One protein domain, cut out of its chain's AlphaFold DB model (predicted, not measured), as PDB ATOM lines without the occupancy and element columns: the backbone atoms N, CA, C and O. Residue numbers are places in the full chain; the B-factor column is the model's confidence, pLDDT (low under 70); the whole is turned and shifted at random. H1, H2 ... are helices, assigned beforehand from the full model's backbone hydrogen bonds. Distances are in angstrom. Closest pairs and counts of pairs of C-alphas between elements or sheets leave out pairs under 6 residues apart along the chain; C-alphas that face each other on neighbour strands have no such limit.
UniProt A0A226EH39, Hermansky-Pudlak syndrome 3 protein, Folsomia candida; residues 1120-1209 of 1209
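AT A GLANCE: This is residues 1120 to 1209 of the 1209 residues of the protein "Hermansky-Pudlak syndrome 3 protein" of Folsomia candida (UniProt A0A226EH39). A helical hairpin of H1 and H2 has the short H3 and the first part of the long H4 packed at one end, and a lone arm sticks out from there, residues 1190 to 1209, of which 1190 to 1206 belong to H4. The printed part has 90 residues with four named helices, in the order H1, H2, H3, H4, and no named strand: all helix. It is loose, with a radius of gyration of the C-alphas of 17.5 A, and with the arm it spans 66 by 23 by 22 A, a rod in outline, against 37 by 21 by 20 A for the body without the arm.

HOW THE PARTS SIT: H1, residues 1122 to 1138, and H2, residues 1141 to 1161, form a hairpin; they touch, closest at the C-alphas of Val 1136 and Thr 1144, 4.7 A apart, at a shallow tilt of 20 degrees, opposite ways. H3, residues 1164 to 1170, touches residues 1122 to 1129 of H1 alone, closest at C-alphas 1170 and 1126, 4.5 A, at a steep tilt of 54 degrees. H2 and H3 are close but not clearly touching. H4, residues 1176 to 1206, touches H2 with residues 1181 to 1188 alone, closest at C-alphas 1185 and 1159, 4.3 A, the same way at 32 degrees, only just shallow. H3 and H4 form a hairpin, closest at C-alphas 1164 and 1185, 5.9 A. H1 and H4 are apart. The packing is part aligned, part crossed: two of these four touching pairs have a shallow tilt. Every O i to N i+4 pair is within hydrogen-bond range in H1, against 16 of 17 in H2, 2 of 3 in H3 and 26 of 27 in H4.

IN THESE COORDINATES: H1 begins at C-alpha 1122 (160.883, 151.026, 136.078) and is 24.4 A long; H2 is 30.0 A, H3 9.9 A. H4, 45.2 A, ends at C-alpha 1206 (193.925, 157.356, 152.471).

THE WHOLE: The two C-alphas farthest apart, those of Asn 1140 and Lys 1209, are 66.5 A apart. Without the free stretch, the body spans 37 by 21 by 20 A. The printed part has no cut, and its three links are tight. Residues 1206 to 1209 have pLDDT under 70.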
ATOM      1  N   LYS A1120     166.808 154.955 135.241       80.94
ATOM      2  CA  LYS A1120     166.427 153.829 136.111       80.94
ATOM      3  C   LYS A1120     164.916 153.746 136.387       80.94
ATOM      4  O   LYS A1120     164.520 153.111 137.358       80.94
ATOM      5  N   VAL A1121     164.064 154.377 135.569       88.19
ATOM      6  CA  VAL A1121     162.612 154.494 135.823       88.19
ATOM      7  C   VAL A1121     161.870 153.195 135.440       88.19
ATOM      8  O   VAL A1121     161.711 152.926 134.245       88.19
ATOM      9  N   PRO A1122     161.364 152.379 136.393       90.44
ATOM     10  CA  PRO A1122     160.883 151.026 136.078       90.44
ATOM     11  C   PRO A1122     159.657 150.986 135.155       90.44
ATOM     12  O   PRO A1122     159.531 150.085 134.328       90.44
ATOM     13  N   SER A1123     158.764 151.977 135.238       91.38
ATOM     14  CA  SER A1123     157.545 152.046 134.417       91.38
ATOM     15  C   SER A1123     157.836 152.195 132.917       91.38
ATOM     16  O   SER A1123     157.226 151.493 132.106       91.38
ATOM     17  N   LYS A1124     158.810 153.040 132.542       91.06
ATOM     18  CA  LYS A1124     159.257 153.207 131.147       91.06
ATOM     19  C   LYS A1124     159.804 151.882 130.600       91.06
ATOM     20  O   LYS A1124     159.347 151.394 129.565       91.06
ATOM     21  N   TRP A1125     160.716 151.245 131.336       94.75
ATOM     22  CA  TRP A1125     161.293 149.952 130.947       94.75
ATOM     23  C   TRP A1125     160.256 148.823 130.870       94.75
ATOM     24  O   TRP A1125     160.316 148.024 129.936       94.75
ATOM     25  N   LYS A1126     159.260 148.793 131.770       93.94
ATOM     26  CA  LYS A1126     158.138 147.840 131.700       93.94
ATOM     27  C   LYS A1126     157.371 147.984 130.386       93.94
ATOM     28  O   LYS A1126     157.153 146.991 129.700       93.94
ATOM     29  N   CYS A1127     157.048 149.216 129.988       92.75
ATOM     30  CA  CYS A1127     156.384 149.506 128.715       92.75
ATOM     31  C   CYS A1127     157.183 148.972 127.506       92.75
ATOM     32  O   CYS A1127     156.614 148.330 126.620       92.75
ATOM     33  N   LEU A1128     158.508 149.164 127.478       95.00
ATOM     34  CA  LEU A1128     159.369 148.616 126.420       95.00
ATOM     35  C   LEU A1128     159.392 147.078 126.417       95.00
ATOM     36  O   LEU A1128     159.230 146.485 125.353       95.00
ATOM     37  N   VAL A1129     159.532 146.432 127.580       95.50
ATOM     38  CA  VAL A1129     159.497 144.961 127.705       95.50
ATOM     39  C   VAL A1129     158.160 144.397 127.219       95.50
ATOM     40  O   VAL A1129     158.150 143.474 126.405       95.50
ATOM     41  N   THR A1130     157.026 144.975 127.631       94.31
ATOM     42  CA  THR A1130     155.693 144.554 127.170       94.31
ATOM     43  C   THR A1130     155.539 144.711 125.653       94.31
ATOM     44  O   THR A1130     155.039 143.801 124.989       94.31
ATOM     45  N   ASN A1131     156.006 145.823 125.075       92.81
ATOM     46  CA  ASN A1131     155.934 146.049 123.629       92.81
ATOM     47  C   ASN A1131     156.871 145.120 122.833       92.81
ATOM     48  O   ASN A1131     156.481 144.646 121.765       92.81
ATOM     49  N   LEU A1132     158.060 144.797 123.355       95.06
ATOM     50  CA  LEU A1132     158.969 143.810 122.760       95.06
ATOM     51  C   LEU A1132     158.384 142.394 122.807       95.06
ATOM     52  O   LEU A1132     158.307 141.755 121.759       95.06
ATOM     53  N   LYS A1133     157.879 141.930 123.962       94.31
ATOM     54  CA  LYS A1133     157.162 140.641 124.074       94.31
ATOM     55  C   LYS A1133     156.016 140.554 123.062       94.31
ATOM     56  O   LYS A1133     155.895 139.565 122.340       94.31
ATOM     57  N   LYS A1134     155.221 141.625 122.943       94.31
ATOM     58  CA  LYS A1134     154.125 141.714 121.969       94.31
ATOM     59  C   LYS A1134     154.616 141.658 120.516       94.31
ATOM     60  O   LYS A1134     153.912 141.090 119.686       94.31
ATOM     61  N   ARG A1135     155.799 142.192 120.183       93.69
ATOM     62  CA  ARG A1135     156.401 142.033 118.843       93.69
ATOM     63  C   ARG A1135     156.878 140.605 118.598       93.69
ATOM     64  O   ARG A1135     156.433 140.010 117.626       93.69
ATOM     65  N   VAL A1136     157.660 140.021 119.510       94.94
ATOM     66  CA  VAL A1136     158.133 138.619 119.437       94.94
ATOM     67  C   VAL A1136     156.980 137.644 119.145       94.94
ATOM     68  O   VAL A1136     157.132 136.755 118.312       94.94
ATOM     69  N   GLN A1137     155.813 137.857 119.767       93.94
ATOM     70  CA  GLN A1137     154.601 137.041 119.592       93.94
ATOM     71  C   GLN A1137     153.806 137.273 118.290       93.94
ATOM     72  O   GLN A1137     152.992 136.423 117.942       93.94
ATOM     73  N   ASN A1138     153.974 138.409 117.600       91.62
ATOM     74  CA  ASN A1138     153.154 138.796 116.434       91.62
ATOM     75  C   ASN A1138     153.960 138.985 115.131       91.62
ATOM     76  O   ASN A1138     153.377 139.286 114.090       91.62
ATOM     77  N   SER A1139     155.283 138.844 115.185       91.44
ATOM     78  CA  SER A1139     156.196 139.002 114.049       91.44
ATOM     79  C   SER A1139     156.401 137.702 113.253       91.44
ATOM     80  O   SER A1139     156.058 136.607 113.696       91.44
ATOM     81  N   ASN A1140     156.976 137.822 112.051       92.31
ATOM     82  CA  ASN A1140     157.476 136.668 111.292       92.31
ATOM     83  C   ASN A1140     158.770 136.109 111.916       92.31
ATOM     84  O   ASN A1140     159.468 136.828 112.622       92.31
ATOM     85  N   ALA A1141     159.128 134.856 111.614       89.06
ATOM     86  CA  ALA A1141     160.256 134.161 112.251       89.06
ATOM     87  C   ALA A1141     161.589 134.945 112.230       89.06
ATOM     88  O   ALA A1141     162.298 134.974 113.233       89.06
ATOM     89  N   THR A1142     161.895 135.629 111.123       86.00
ATOM     90  CA  THR A1142     163.092 136.476 110.970       86.00
ATOM     91  C   THR A1142     163.069 137.736 111.838       86.00
ATOM     92  O   THR A1142     164.092 138.133 112.385       86.00
ATOM     93  N   GLU A1143     161.909 138.369 112.012       87.12
ATOM     94  CA  GLU A1143     161.739 139.478 112.956       87.12
ATOM     95  C   GLU A1143     161.717 138.994 114.412       87.12
ATOM     96  O   GLU A1143     162.263 139.665 115.285       87.12
ATOM     97  N   THR A1144     161.113 137.835 114.688       91.75
ATOM     98  CA  THR A1144     161.037 137.229 116.024       91.75
ATOM     99  C   THR A1144     162.432 136.996 116.607       91.75
ATOM    100  O   THR A1144     162.649 137.327 117.769       91.75
ATOM    101  N   GLU A1145     163.396 136.523 115.810       92.69
ATOM    102  CA  GLU A1145     164.803 136.377 116.223       92.69
ATOM    103  C   GLU A1145     165.454 137.731 116.574       92.69
ATOM    104  O   GLU A1145     166.101 137.868 117.618       92.69
ATOM    105  N   ILE A1146     165.221 138.766 115.758       91.44
ATOM    106  CA  ILE A1146     165.729 140.128 115.994       91.44
ATOM    107  C   ILE A1146     165.133 140.710 117.286       91.44
ATOM    108  O   ILE A1146     165.871 141.193 118.148       91.44
ATOM    109  N   PHE A1147     163.809 140.642 117.462       93.81
ATOM    110  CA  PHE A1147     163.139 141.163 118.655       93.81
ATOM    111  C   PHE A1147     163.465 140.357 119.921       93.81
ATOM    112  O   PHE A1147     163.583 140.962 120.984       93.81
ATOM    113  N   ALA A1148     163.679 139.040 119.828       92.81
ATOM    114  CA  ALA A1148     164.139 138.220 120.949       92.81
ATOM    115  C   ALA A1148     165.571 138.589 121.370       92.81
ATOM    116  O   ALA A1148     165.831 138.786 122.556       92.81
ATOM    117  N   THR A1149     166.475 138.794 120.405       93.81
ATOM    118  CA  THR A1149     167.857 139.248 120.662       93.81
ATOM    119  C   THR A1149     167.884 140.628 121.332       93.81
ATOM    120  O   THR A1149     168.660 140.871 122.262       93.81
ATOM    121  N   ILE A1150     167.002 141.541 120.906       93.50
ATOM    122  CA  ILE A1150     166.827 142.856 121.542       93.50
ATOM    123  C   ILE A1150     166.236 142.709 122.952       93.50
ATOM    124  O   ILE A1150     166.704 143.379 123.869       93.50
ATOM    125  N   LEU A1151     165.252 141.829 123.158       95.44
ATOM    126  CA  LEU A1151     164.631 141.598 124.466       95.44
ATOM    127  C   LEU A1151     165.623 141.008 125.483       95.44
ATOM    128  O   LEU A1151     165.708 141.515 126.600       95.44
ATOM    129  N   GLU A1152     166.444 140.027 125.096       94.44
ATOM    130  CA  GLU A1152     167.531 139.526 125.950       94.44
ATOM    131  C   GLU A1152     168.588 140.612 126.228       94.44
ATOM    132  O   GLU A1152     169.060 140.737 127.358       94.44
ATOM    133  N   SER A1153     168.894 141.472 125.249       93.94
ATOM    134  CA  SER A1153     169.779 142.632 125.451       93.94
ATOM    135  C   SER A1153     169.202 143.659 126.438       93.94
ATOM    136  O   SER A1153     169.949 144.223 127.245       93.94
ATOM    137  N   VAL A1154     167.880 143.881 126.415       94.50
ATOM    138  CA  VAL A1154     167.154 144.714 127.388       94.50
ATOM    139  C   VAL A1154     167.231 144.084 128.777       94.50
ATOM    140  O   VAL A1154     167.662 144.750 129.715       94.50
ATOM    141  N   TYR A1155     166.891 142.803 128.914       94.62
ATOM    142  CA  TYR A1155     166.938 142.089 130.192       94.62
ATOM    143  C   TYR A1155     168.339 142.050 130.813       94.62
ATOM    144  O   TYR A1155     168.490 142.316 132.007       94.62
ATOM    145  N   LEU A1156     169.372 141.772 130.013       93.62
ATOM    146  CA  LEU A1156     170.757 141.762 130.477       93.62
ATOM    147  C   LEU A1156     171.207 143.156 130.931       93.62
ATOM    148  O   LEU A1156     171.887 143.281 131.946       93.62
ATOM    149  N   HIS A1157     170.804 144.219 130.226       94.19
ATOM    150  CA  HIS A1157     171.090 145.581 130.672       94.19
ATOM    151  C   HIS A1157     170.360 145.935 131.973       94.19
ATOM    152  O   HIS A1157     171.000 146.465 132.875       94.19
ATOM    153  N   LEU A1158     169.067 145.613 132.086       94.31
ATOM    154  CA  LEU A1158     168.259 145.853 133.286       94.31
ATOM    155  C   LEU A1158     168.850 145.160 134.516       94.31
ATOM    156  O   LEU A1158     169.032 145.794 135.552       94.31
ATOM    157  N   ALA A1159     169.220 143.883 134.385       92.50
ATOM    158  CA  ALA A1159     169.886 143.137 135.447       92.50
ATOM    159  C   ALA A1159     171.242 143.753 135.843       92.50
ATOM    160  O   ALA A1159     171.632 143.673 137.002       92.50
ATOM    161  N   ASN A1160     171.940 144.402 134.907       90.94
ATOM    162  CA  ASN A1160     173.213 145.074 135.172       90.94
ATOM    163  C   ASN A1160     173.071 146.517 135.710       90.94
ATOM    164  O   ASN A1160     174.068 147.076 136.164       90.94
ATOM    165  N   SER A1161     171.892 147.154 135.630       90.94
ATOM    166  CA  SER A1161     171.715 148.590 135.930       90.94
ATOM    167  C   SER A1161     170.734 148.912 137.065       90.94
ATOM    168  O   SER A1161     170.873 149.966 137.698       90.94
ATOM    169  N   MET A1162     169.776 148.028 137.352       93.12
ATOM    170  CA  MET A1162     168.756 148.183 138.398       93.12
ATOM    171  C   MET A1162     169.075 147.372 139.664       93.12
ATOM    172  O   MET A1162     169.938 146.497 139.644       93.12
ATOM    173  N   THR A1163     168.366 147.646 140.764       92.81
ATOM    174  CA  THR A1163     168.324 146.741 141.931       92.81
ATOM    175  C   THR A1163     167.325 145.595 141.698       92.81
ATOM    176  O   THR A1163     166.407 145.750 140.882       92.81
ATOM    177  N   PRO A1164     167.404 144.464 142.430       93.00
ATOM    178  CA  PRO A1164     166.461 143.355 142.260       93.00
ATOM    179  C   PRO A1164     164.995 143.765 142.481       93.00
ATOM    180  O   PRO A1164     164.108 143.327 141.750       93.00
ATOM    181  N   GLN A1165     164.746 144.681 143.424       92.31
ATOM    182  CA  GLN A1165     163.414 145.231 143.707       92.31
ATOM    183  C   GLN A1165     162.859 146.082 142.553       92.31
ATOM    184  O   GLN A1165     161.657 146.063 142.298       92.31
ATOM    185  N   GLN A1166     163.717 146.828 141.848       93.12
ATOM    186  CA  GLN A1166     163.330 147.569 140.643       93.12
ATOM    187  C   GLN A1166     163.089 146.614 139.467       93.12
ATOM    188  O   GLN A1166     162.105 146.765 138.743       93.12
ATOM    189  N   LEU A1167     163.931 145.588 139.310       94.25
ATOM    190  CA  LEU A1167     163.779 144.576 138.264       94.25
ATOM    191  C   LEU A1167     162.451 143.806 138.396       94.25
ATOM    192  O   LEU A1167     161.775 143.591 137.394       94.25
ATOM    193  N   GLU A1168     162.026 143.479 139.620       93.69
ATOM    194  CA  GLU A1168     160.711 142.882 139.917       93.69
ATOM    195  C   GLU A1168     159.502 143.778 139.595       93.69
ATOM    196  O   GLU A1168     158.382 143.276 139.484       93.69
ATOM    197  N   GLN A1169     159.691 145.094 139.459       94.25
ATOM    198  CA  GLN A1169     158.635 145.997 138.987       94.25
ATOM    199  C   GLN A1169     158.559 145.996 137.456       94.25
ATOM    200  O   GLN A1169     157.464 146.093 136.897       94.25
ATOM    201  N   VAL A1170     159.703 145.854 136.775       95.56
ATOM    202  CA  VAL A1170     159.790 145.781 135.308       95.56
ATOM    203  C   VAL A1170     159.280 144.437 134.793       95.56
ATOM    204  O   VAL A1170     158.384 144.406 133.949       95.56
ATOM    205  N   LEU A1171     159.816 143.330 135.306       94.44
ATOM    206  CA  LEU A1171     159.520 141.984 134.819       94.44
ATOM    207  C   LEU A1171     158.180 141.455 135.345       94.44
ATOM    208  O   LEU A1171     157.619 141.950 136.325       94.44
ATOM    209  N   ASP A1172     157.646 140.451 134.657       90.94
ATOM    210  CA  ASP A1172     156.447 139.739 135.088       90.94
ATOM    211  C   ASP A1172     156.855 138.645 136.079       90.94
ATOM    212  O   ASP A1172     157.716 137.807 135.771       90.94
ATOM    213  N   LYS A1173     156.252 138.669 137.273       83.62
ATOM    214  CA  LYS A1173     156.527 137.691 138.332       83.62
ATOM    215  C   LYS A1173     156.236 136.268 137.835       83.62
ATOM    216  O   LYS A1173     155.405 136.077 136.953       83.62
ATOM    217  N   GLU A1174     156.946 135.293 138.400       83.50
ATOM    218  CA  GLU A1174     156.795 133.851 138.113       83.50
ATOM    219  C   GLU A1174     157.211 133.408 136.690       83.50
ATOM    220  O   GLU A1174     157.039 132.247 136.324       83.50
ATOM    221  N   THR A1175     157.834 134.283 135.888       90.06
ATOM    222  CA  THR A1175     158.441 133.886 134.602       90.06
ATOM    223  C   THR A1175     159.862 133.331 134.772       90.06
ATOM    224  O   THR A1175     160.665 133.865 135.540       90.06
ATOM    225  N   GLU A1176     160.217 132.288 134.011       89.50
ATOM    226  CA  GLU A1176     161.571 131.695 134.006       89.50
ATOM    227  C   GLU A1176     162.651 132.737 133.655       89.50
ATOM    228  O   GLU A1176     163.709 132.793 134.289       89.50
ATOM    229  N   GLU A1177     162.338 133.640 132.720       85.06
ATOM    230  CA  GLU A1177     163.154 134.813 132.392       85.06
ATOM    231  C   GLU A1177     163.424 135.677 133.636       85.06
ATOM    232  O   GLU A1177     164.575 136.011 133.918       85.06
ATOM    233  N   SER A1178     162.391 135.992 134.427       87.25
ATOM    234  CA  SER A1178     162.549 136.780 135.652       87.25
ATOM    235  C   SER A1178     163.475 136.095 136.655       87.25
ATOM    236  O   SER A1178     164.318 136.768 137.245       87.25
ATOM    237  N   HIS A1179     163.400 134.771 136.819       89.88
ATOM    238  CA  HIS A1179     164.327 134.042 137.693       89.88
ATOM    239  C   HIS A1179     165.775 134.069 137.163       89.88
ATOM    240  O   HIS A1179     166.699 134.365 137.926       89.88
ATOM    241  N   LYS A1180     165.977 133.851 135.853       92.75
ATOM    242  CA  LYS A1180     167.290 133.941 135.180       92.75
ATOM    243  C   LYS A1180     167.942 135.315 135.377       92.75
ATOM    244  O   LYS A1180     169.113 135.387 135.756       92.75
ATOM    245  N   PHE A1181     167.203 136.400 135.141       91.94
ATOM    246  CA  PHE A1181     167.749 137.760 135.189       91.94
ATOM    247  C   PHE A1181     167.820 138.349 136.605       91.94
ATOM    248  O   PHE A1181     168.785 139.054 136.899       91.94
ATOM    249  N   HIS A1182     166.919 137.986 137.527       91.94
ATOM    250  CA  HIS A1182     167.073 138.314 138.953       91.94
ATOM    251  C   HIS A1182     168.377 137.716 139.505       91.94
ATOM    252  O   HIS A1182     169.174 138.431 140.106       91.94
ATOM    253  N   GLY A1183     168.683 136.452 139.183       90.19
ATOM    254  CA  GLY A1183     169.952 135.812 139.552       90.19
ATOM    255  C   GLY A1183     171.206 136.408 138.892       90.19
ATOM    256  O   GLY A1183     172.322 136.110 139.320       90.19
ATOM    257  N   ILE A1184     171.080 137.243 137.854       91.69
ATOM    258  CA  ILE A1184     172.180 138.085 137.345       91.69
ATOM    259  C   ILE A1184     172.255 139.374 138.172       91.69
ATOM    260  O   ILE A1184     173.324 139.709 138.679       91.69
ATOM    261  N   CYS A1185     171.115 140.030 138.394       91.31
ATOM    262  CA  CYS A1185     170.997 141.279 139.141       91.31
ATOM    263  C   CYS A1185     171.563 141.193 140.566       91.31
ATOM    264  O   CYS A1185     172.428 141.990 140.924       91.31
ATOM    265  N   THR A1186     171.207 140.162 141.341       91.06
ATOM    266  CA  THR A1186     171.754 139.952 142.695       91.06
ATOM    267  C   THR A1186     173.282 139.803 142.693       91.06
ATOM    268  O   THR A1186     173.948 140.246 143.625       91.06
ATOM    269  N   ARG A1187     173.876 139.213 141.641       91.31
ATOM    270  CA  ARG A1187     175.341 139.079 141.517       91.31
ATOM    271  C   ARG A1187     176.021 140.399 141.153       91.31
ATOM    272  O   ARG A1187     177.128 140.643 141.622       91.31
ATOM    273  N   VAL A1188     175.371 141.250 140.358       88.62
ATOM    274  CA  VAL A1188     175.873 142.595 140.029       88.62
ATOM    275  C   VAL A1188     175.763 143.528 141.235       88.62
ATOM    276  O   VAL A1188     176.712 144.243 141.539       88.62
ATOM    277  N   GLU A1189     174.658 143.475 141.980       87.25
ATOM    278  CA  GLU A1189     174.492 144.205 143.241       87.25
ATOM    279  C   GLU A1189     175.544 143.783 144.280       87.25
ATOM    280  O   GLU A1189     176.216 144.636 144.858       87.25
ATOM    281  N   LEU A1190     175.782 142.474 144.441       88.75
ATOM    282  CA  LEU A1190     176.860 141.942 145.281       88.75
ATOM    283  C   LEU A1190     178.241 142.470 144.849       88.75
ATOM    284  O   LEU A1190     179.019 142.916 145.691       88.75
ATOM    285  N   ALA A1191     178.545 142.456 143.546       85.56
ATOM    286  CA  ALA A1191     179.814 142.951 143.010       85.56
ATOM    287  C   ALA A1191     179.997 144.464 143.226       85.56
ATOM    288  O   ALA A1191     181.078 144.896 143.625       85.56
ATOM    289  N   ASN A1192     178.941 145.261 143.037       81.50
ATOM    290  CA  ASN A1192     178.950 146.698 143.311       81.50
ATOM    291  C   ASN A1192     179.128 146.990 144.808       81.50
ATOM    292  O   ASN A1192     179.879 147.891 145.169       81.50
ATOM    293  N   ASN A1193     178.511 146.199 145.691       86.69
ATOM    294  CA  ASN A1193     178.698 146.324 147.136       86.69
ATOM    295  C   ASN A1193     180.135 145.977 147.564       86.69
ATOM    296  O   ASN A1193     180.709 146.691 148.385       86.69
ATOM    297  N   TYR A1194     180.760 144.956 146.964       86.75
ATOM    298  CA  TYR A1194     182.190 144.691 147.162       86.75
ATOM    299  C   TYR A1194     183.078 145.816 146.616       86.75
ATOM    300  O   TYR A1194     184.017 146.218 147.298       86.75
ATOM    301  N   ALA A1195     182.783 146.364 145.433       81.31
ATOM    302  CA  ALA A1195     183.530 147.493 144.878       81.31
ATOM    303  C   ALA A1195     183.436 148.735 145.781       81.31
ATOM    304  O   ALA A1195     184.459 149.329 146.109       81.31
ATOM    305  N   ASN A1196     182.236 149.071 146.261       82.00
ATOM    306  CA  ASN A1196     182.012 150.174 147.196       82.00
ATOM    307  C   ASN A1196     182.718 149.951 148.541       82.00
ATOM    308  O   ASN A1196     183.276 150.899 149.082       82.00
ATOM    309  N   MET A1197     182.757 148.717 149.057       87.44
ATOM    310  CA  MET A1197     183.504 148.366 150.271       87.44
ATOM    311  C   MET A1197     185.021 148.490 150.073       87.44
ATOM    312  O   MET A1197     185.717 149.008 150.943       87.44
ATOM    313  N   VAL A1198     185.547 148.056 148.923       84.31
ATOM    314  CA  VAL A1198     186.964 148.254 148.577       84.31
ATOM    315  C   VAL A1198     187.273 149.747 148.452       84.31
ATOM    316  O   VAL A1198     188.291 150.193 148.979       84.31
ATOM    317  N   ILE A1199     186.391 150.537 147.831       80.50
ATOM    318  CA  ILE A1199     186.552 151.992 147.730       80.50
ATOM    319  C   ILE A1199     186.520 152.637 149.119       80.50
ATOM    320  O   ILE A1199     187.435 153.397 149.419       80.50
ATOM    321  N   SER A1200     185.551 152.304 149.982       79.88
ATOM    322  CA  SER A1200     185.419 152.915 151.313       79.88
ATOM    323  C   SER A1200     186.630 152.616 152.195       79.88
ATOM    324  O   SER A1200     187.250 153.545 152.706       79.88
ATOM    325  N   VAL A1201     187.048 151.346 152.272       83.06
ATOM    326  CA  VAL A1201     188.281 150.934 152.963       83.06
ATOM    327  C   VAL A1201     189.503 151.639 152.367       83.06
ATOM    328  O   VAL A1201     190.376 152.064 153.119       83.06
ATOM    329  N   SER A1202     189.568 151.833 151.043       74.69
ATOM    330  CA  SER A1202     190.674 152.583 150.426       74.69
ATOM    331  C   SER A1202     190.660 154.063 150.807       74.69
ATOM    332  O   SER A1202     191.718 154.622 151.077       74.69
ATOM    333  N   THR A1203     189.492 154.712 150.862       75.94
ATOM    334  CA  THR A1203     189.385 156.121 151.278       75.94
ATOM    335  C   THR A1203     189.607 156.324 152.772       75.94
ATOM    336  O   THR A1203     190.167 157.349 153.148       75.94
ATOM    337  N   ASP A1204     189.236 155.357 153.614       77.56
ATOM    338  CA  ASP A1204     189.532 155.379 155.050       77.56
ATOM    339  C   ASP A1204     191.040 155.195 155.298       77.56
ATOM    340  O   ASP A1204     191.615 155.866 156.150       77.56
ATOM    341  N   TYR A1205     191.711 154.354 154.502       73.12
ATOM    342  CA  TYR A1205     193.169 154.167 154.554       73.12
ATOM    343  C   TYR A1205     193.960 155.353 153.960       73.12
ATOM    344  O   TYR A1205     195.143 155.523 154.259       73.12
ATOM    345  N   LEU A1206     193.326 156.176 153.116       62.75
ATOM    346  CA  LEU A1206     193.925 157.356 152.471       62.75
ATOM    347  C   LEU A1206     193.579 158.694 153.152       62.75
ATOM    348  O   LEU A1206     194.151 159.715 152.774       62.75
ATOM    349  N   ASN A1207     192.697 158.707 154.158       48.12
ATOM    350  CA  ASN A1207     192.414 159.871 155.005       48.12
ATOM    351  C   ASN A1207     193.156 159.751 156.352       48.12
ATOM    352  O   ASN A1207     192.607 159.185 157.299       48.12
ATOM    353  N   PRO A1208     194.383 160.290 156.487       52.00
ATOM    354  CA  PRO A1208     195.080 160.283 157.766       52.00
ATOM    355  C   PRO A1208     194.376 161.185 158.794       52.00
ATOM    356  O   PRO A1208     194.188 162.383 158.569       52.00
ATOM    357  N   LYS A1209     194.050 160.593 159.944       42.12
ATOM    358  CA  LYS A1209     193.915 161.279 161.236       42.12
ATOM    359  C   LYS A1209     195.168 161.037 162.070       42.12
ATOM    360  O   LYS A1209     195.737 159.932 161.928       42.12
TER     361      LYS A1209